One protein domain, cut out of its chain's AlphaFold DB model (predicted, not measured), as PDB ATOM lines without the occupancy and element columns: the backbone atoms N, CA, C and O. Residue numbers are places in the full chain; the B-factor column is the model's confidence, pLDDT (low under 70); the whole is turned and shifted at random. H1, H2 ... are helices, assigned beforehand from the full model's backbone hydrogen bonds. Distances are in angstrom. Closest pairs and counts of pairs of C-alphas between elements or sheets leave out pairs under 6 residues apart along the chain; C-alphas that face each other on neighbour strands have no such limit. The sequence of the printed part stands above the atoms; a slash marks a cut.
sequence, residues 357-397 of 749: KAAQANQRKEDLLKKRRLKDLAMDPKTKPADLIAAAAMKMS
ATOM      1  N   LYS A 357      36.333   2.198  19.553       77.50
ATOM      2  CA  LYS A 357      37.270   1.070  19.408       77.50
ATOM      3  C   LYS A 357      37.355   0.215  20.683       77.50
ATOM      4  O   LYS A 357      37.381  -1.002  20.575       77.50
ATOM      5  N   ALA A 358      37.318   0.836  21.867       74.19
ATOM      6  CA  ALA A 358      37.313   0.127  23.149       74.19
ATOM      7  C   ALA A 358      36.063  -0.754  23.325       74.19
ATOM      8  O   ALA A 358      36.189  -1.929  23.643       74.19
ATOM      9  N   ALA A 359      34.861  -0.240  23.033       83.75
ATOM     10  CA  ALA A 359      33.639  -1.049  23.089       83.75
ATOM     11  C   ALA A 359      33.665  -2.229  22.100       83.75
ATOM     12  O   ALA A 359      33.221  -3.324  22.434       83.75
ATOM     13  N   GLN A 360      34.215  -2.025  20.897       86.88
ATOM     14  CA  GLN A 360      34.366  -3.086  19.895       86.88
ATOM     15  C   GLN A 360      35.400  -4.145  20.311       86.88
ATOM     16  O   GLN A 360      35.155  -5.334  20.121       86.88
ATOM     17  N   ALA A 361      36.538  -3.736  20.880       84.25
ATOM     18  CA  ALA A 361      37.569  -4.648  21.376       84.25
ATOM     19  C   ALA A 361      37.073  -5.469  22.578       84.25
ATOM     20  O   ALA A 361      37.234  -6.689  22.589       84.25
ATOM     21  N   ASN A 362      36.397  -4.820  23.531       84.44
ATOM     22  CA  ASN A 362      35.782  -5.480  24.681       84.44
ATOM     23  C   ASN A 362      34.742  -6.526  24.231       84.44
ATOM     24  O   ASN A 362      34.867  -7.693  24.585       84.44
ATOM     25  N   GLN A 363      33.809  -6.163  23.337       87.88
ATOM     26  CA  GLN A 363      32.824  -7.116  22.803       87.88
ATOM     27  C   GLN A 363      33.491  -8.324  22.121       87.88
ATOM     28  O   GLN A 363      33.139  -9.462  22.419       87.88
ATOM     29  N   ARG A 364      34.513  -8.105  21.276       89.50
ATOM     30  CA  ARG A 364      35.273  -9.200  20.637       89.50
ATOM     31  C   ARG A 364      35.926 -10.138  21.660       89.50
ATOM     32  O   ARG A 364      35.979 -11.344  21.426       89.50
ATOM     33  N   LYS A 365      36.424  -9.602  22.780       87.56
ATOM     34  CA  LYS A 365      37.011 -10.385  23.881       87.56
ATOM     35  C   LYS A 365      35.959 -11.158  24.671       87.56
ATOM     36  O   LYS A 365      36.163 -12.346  24.915       87.56
ATOM     37  N   GLU A 366      34.832 -10.537  25.013       89.31
ATOM     38  CA  GLU A 366      33.702 -11.230  25.644       89.31
ATOM     39  C   GLU A 366      33.192 -12.384  24.766       89.31
ATOM     40  O   GLU A 366      33.007 -13.495  25.265       89.31
ATOM     41  N   ASP A 367      33.030 -12.155  23.458       91.00
ATOM     42  CA  ASP A 367      32.573 -13.163  22.494       91.00
ATOM     43  C   ASP A 367      33.578 -14.324  22.366       91.00
ATOM     44  O   ASP A 367      33.183 -15.493  22.353       91.00
ATOM     45  N   LEU A 368      34.885 -14.025  22.340       89.69
ATOM     46  CA  LEU A 368      35.955 -15.028  22.337       89.69
ATOM     47  C   LEU A 368      35.932 -15.889  23.607       89.69
ATOM     48  O   LEU A 368      35.958 -17.120  23.517       89.69
ATOM     49  N   LEU A 369      35.861 -15.264  24.786       87.06
ATOM     50  CA  LEU A 369      35.802 -15.973  26.067       87.06
ATOM     51  C   LEU A 369      34.508 -16.773  26.215       87.06
ATOM     52  O   LEU A 369      34.531 -17.892  26.722       87.06
ATOM     53  N   LYS A 370      33.373 -16.240  25.756       91.06
ATOM     54  CA  LYS A 370      32.099 -16.966  25.692       91.06
ATOM     55  C   LYS A 370      32.216 -18.204  24.802       91.06
ATOM     56  O   LYS A 370      31.874 -19.292  25.253       91.06
ATOM     57  N   LYS A 371      32.755 -18.072  23.583       90.50
ATOM     58  CA  LYS A 371      32.964 -19.210  22.670       90.50
ATOM     59  C   LYS A 371      33.871 -20.280  23.287       90.50
ATOM     60  O   LYS A 371      33.565 -21.461  23.165       90.50
ATOM     61  N   ARG A 372      34.959 -19.879  23.958       85.88
ATOM     62  CA  ARG A 372      35.883 -20.806  24.637       85.88
ATOM     63  C   ARG A 372      35.208 -21.547  25.796       85.88
ATOM     64  O   ARG A 372      35.203 -22.769  25.773       85.88
ATOM     65  N   ARG A 373      34.570 -20.831  26.732       86.62
ATOM     66  CA  ARG A 373      33.865 -21.424  27.891       86.62
ATOM     67  C   ARG A 373      32.736 -22.371  27.476       86.62
ATOM     68  O   ARG A 373      32.598 -23.440  28.050       86.62
ATOM     69  N   LEU A 374      31.952 -22.006  26.457       88.19
ATOM     70  CA  LEU A 374      30.889 -22.875  25.944       88.19
ATOM     71  C   LEU A 374      31.435 -24.115  25.225       88.19
ATOM     72  O   LEU A 374      30.827 -25.172  25.343       88.19
ATOM     73  N   LYS A 375      32.570 -24.015  24.512       85.88
ATOM     74  CA  LYS A 375      33.239 -25.192  23.930       85.88
ATOM     75  C   LYS A 375      33.739 -26.131  25.029       85.88
ATOM     76  O   LYS A 375      33.534 -27.329  24.913       85.88
ATOM     77  N   ASP A 376      34.383 -25.583  26.055       81.44
ATOM     78  CA  ASP A 376      34.959 -26.335  27.173       81.44
ATOM     79  C   ASP A 376      33.880 -27.104  27.951       81.44
ATOM     80  O   ASP A 376      33.916 -28.329  28.027       81.44
ATOM     81  N   LEU A 377      32.819 -26.410  28.381       86.00
ATOM     82  CA  LEU A 377      31.666 -27.038  29.036       86.00
ATOM     83  C   LEU A 377      30.961 -28.071  28.145       86.00
ATOM     84  O   LEU A 377      30.530 -29.104  28.644       86.00
ATOM     85  N   ALA A 378      30.861 -27.844  26.832       84.56
ATOM     86  CA  ALA A 378      30.266 -28.822  25.917       84.56
ATOM     87  C   ALA A 378      31.093 -30.119  25.761       84.56
ATOM     88  O   ALA A 378      30.571 -31.086  25.211       84.56
ATOM     89  N   MET A 379      32.348 -30.147  26.229       81.38
ATOM     90  CA  MET A 379      33.192 -31.348  26.255       81.38
ATOM     91  C   MET A 379      33.114 -32.116  27.587       81.38
ATOM     92  O   MET A 379      33.493 -33.284  27.610       81.38
ATOM     93  N   ASP A 380      32.618 -31.514  28.677       85.62
ATOM     94  CA  ASP A 380      32.391 -32.219  29.950       85.62
ATOM     95  C   ASP A 380      31.020 -32.937  29.935       85.62
ATOM     96  O   ASP A 380      29.980 -32.269  29.897       85.62
ATOM     97  N   PRO A 381      30.972 -34.285  30.037       86.94
ATOM     98  CA  PRO A 381      29.721 -35.045  30.100       86.94
ATOM     99  C   PRO A 381      28.803 -34.694  31.283       86.94
ATOM    100  O   PRO A 381      27.653 -35.134  31.312       86.94
ATOM    101  N   LYS A 382      29.293 -33.954  32.287       92.38
ATOM    102  CA  LYS A 382      28.539 -33.552  33.488       92.38
ATOM    103  C   LYS A 382      27.823 -32.204  33.348       92.38
ATOM    104  O   LYS A 382      27.029 -31.862  34.228       92.38
ATOM    105  N   THR A 383      28.087 -31.452  32.278       90.88
ATOM    106  CA  THR A 383      27.529 -30.113  32.046       90.88
ATOM    107  C   THR A 383      26.009 -30.128  31.933       90.88
ATOM    108  O   THR A 383      25.424 -30.861  31.134       90.88
ATOM    109  N   LYS A 384      25.346 -29.250  32.690       93.25
ATOM    110  CA  LYS A 384      23.894 -29.042  32.634       93.25
ATOM    111  C   LYS A 384      23.558 -27.837  31.745       93.25
ATOM    112  O   LYS A 384      24.352 -26.900  31.639       93.25
ATOM    113  N   PRO A 385      22.337 -27.761  31.182       89.38
ATOM    114  CA  PRO A 385      21.895 -26.587  30.419       89.38
ATOM    115  C   PRO A 385      22.002 -25.259  31.191       89.38
ATOM    116  O   PRO A 385      22.272 -24.220  30.594       89.38
ATOM    117  N   ALA A 386      21.837 -25.291  32.518       90.38
ATOM    118  CA  ALA A 386      22.004 -24.122  33.384       90.38
ATOM    119  C   ALA A 386      23.449 -23.585  33.396       90.38
ATOM    120  O   ALA A 386      23.645 -22.369  33.397       90.38
ATOM    121  N   ASP A 387      24.449 -24.468  33.333       88.69
ATOM    122  CA  ASP A 387      25.869 -24.098  33.371       88.69
ATOM    123  C   ASP A 387      26.267 -23.366  32.079       88.69
ATOM    124  O   ASP A 387      26.951 -22.341  32.115       88.69
ATOM    125  N   LEU A 388      25.737 -23.818  30.935       87.38
ATOM    126  CA  LEU A 388      25.888 -23.143  29.640       87.38
ATOM    127  C   LEU A 388      25.240 -21.748  29.637       87.38
ATOM    128  O   LEU A 388      25.820 -20.802  29.102       87.38
ATOM    129  N   ILE A 389      24.061 -21.590  30.253       89.25
ATOM    130  CA  ILE A 389      23.389 -20.286  30.383       89.25
ATOM    131  C   ILE A 389      24.218 -19.339  31.264       89.25
ATOM    132  O   ILE A 389      24.455 -18.194  30.871       89.25
ATOM    133  N   ALA A 390      24.714 -19.816  32.409       89.75
ATOM    134  CA  ALA A 390      25.569 -19.033  33.301       89.75
ATOM    135  C   ALA A 390      26.878 -18.608  32.606       89.75
ATOM    136  O   ALA A 390      27.214 -17.420  32.580       89.75
ATOM    137  N   ALA A 391      27.577 -19.542  31.952       86.81
ATOM    138  CA  ALA A 391      28.808 -19.277  31.205       86.81
ATOM    139  C   ALA A 391      28.608 -18.306  30.028       86.81
ATOM    140  O   ALA A 391      29.481 -17.482  29.741       86.81
ATOM    141  N   ALA A 392      27.448 -18.353  29.367       89.31
ATOM    142  CA  ALA A 392      27.087 -17.422  28.300       89.31
ATOM    143  C   ALA A 392      26.817 -15.985  28.789       89.31
ATOM    144  O   ALA A 392      26.827 -15.071  27.953       89.31
ATOM    145  N   ALA A 393      26.561 -15.797  30.089       90.00
ATOM    146  CA  ALA A 393      26.219 -14.519  30.710       90.00
ATOM    147  C   ALA A 393      27.404 -13.819  31.405       90.00
ATOM    148  O   ALA A 393      27.394 -12.590  31.494       90.00
ATOM    149  N   MET A 394      28.425 -14.551  31.880       90.75
ATOM    150  CA  MET A 394      29.541 -13.930  32.615       90.75
ATOM    151  C   MET A 394      30.423 -13.053  31.713       90.75
ATOM    152  O   MET A 394      30.862 -13.471  30.632       90.75
ATOM    153  N   LYS A 395      30.735 -11.858  32.217       90.94
ATOM    154  CA  LYS A 395      31.512 -10.785  31.580       90.94
ATOM    155  C   LYS A 395      32.672 -10.369  32.483       90.94
ATOM    156  O   LYS A 395      32.666 -10.701  33.664       90.94
ATOM    157  N   MET A 396      33.629  -9.628  31.927       92.62
ATOM    158  CA  MET A 396      34.766  -9.106  32.686       92.62
ATOM    159  C   MET A 396      34.305  -8.147  33.798       92.62
ATOM    160  O   MET A 396      33.543  -7.222  33.505       92.62
ATOM    161  N   SER A 397      34.793  -8.328  35.031       94.19
ATOM    162  CA  SER A 397      34.673  -7.313  36.091       94.19
ATOM    163  C   SER A 397      35.402  -6.041  35.665       94.19
ATOM    164  O   SER A 397      36.467  -6.103  35.037       94.19
TER     165      SER A 397
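This is residues 357 to 397 of the 749 residues of an uncharacterized protein of Phlebiopsis gigantea 11061_1 CR5-6 (UniProt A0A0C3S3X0). A lopsided helical hairpin: the long helix H1 makes most of the length, and after a short loop the chain folds back so that the shorter H2 lies side by side with the later part of H1. Residues 379 to 384 stick out at the loop end. The printed part has 41 residues with two named helices, H1 then H2, and no named strand; the class is all helix. The whole is loose, with a radius of gyration of the C-alphas of 11.5 A, and a rod spanning 38 by 15 by 13 A.

H1, residues 357 to 377, touches H2, residues 385 to 393, with its residues 370 to 377 alone. The closest C-alphas, those of Lys 370 and Ala 392, are 5.7 A apart. The two helices form a helical hairpin, running opposite ways at a shallow tilt of 18 degrees. In H1 and H2 every O i to N i+4 pair is within hydrogen-bond range.

H1 begins at C-alpha 357 (37.270, 1.070, 19.408) and measures 30.2 A from first to last C-alpha. H2 measures 12.8 A and ends at C-alpha 393 (26.219, -14.519, 30.710).

The two C-alphas farthest apart, those of Lys 357 and Pro 381, are 38.4 A apart. The printed part has no cut, and the link from H1 to H2 is short. No printed residue is under 70 in pLDDT.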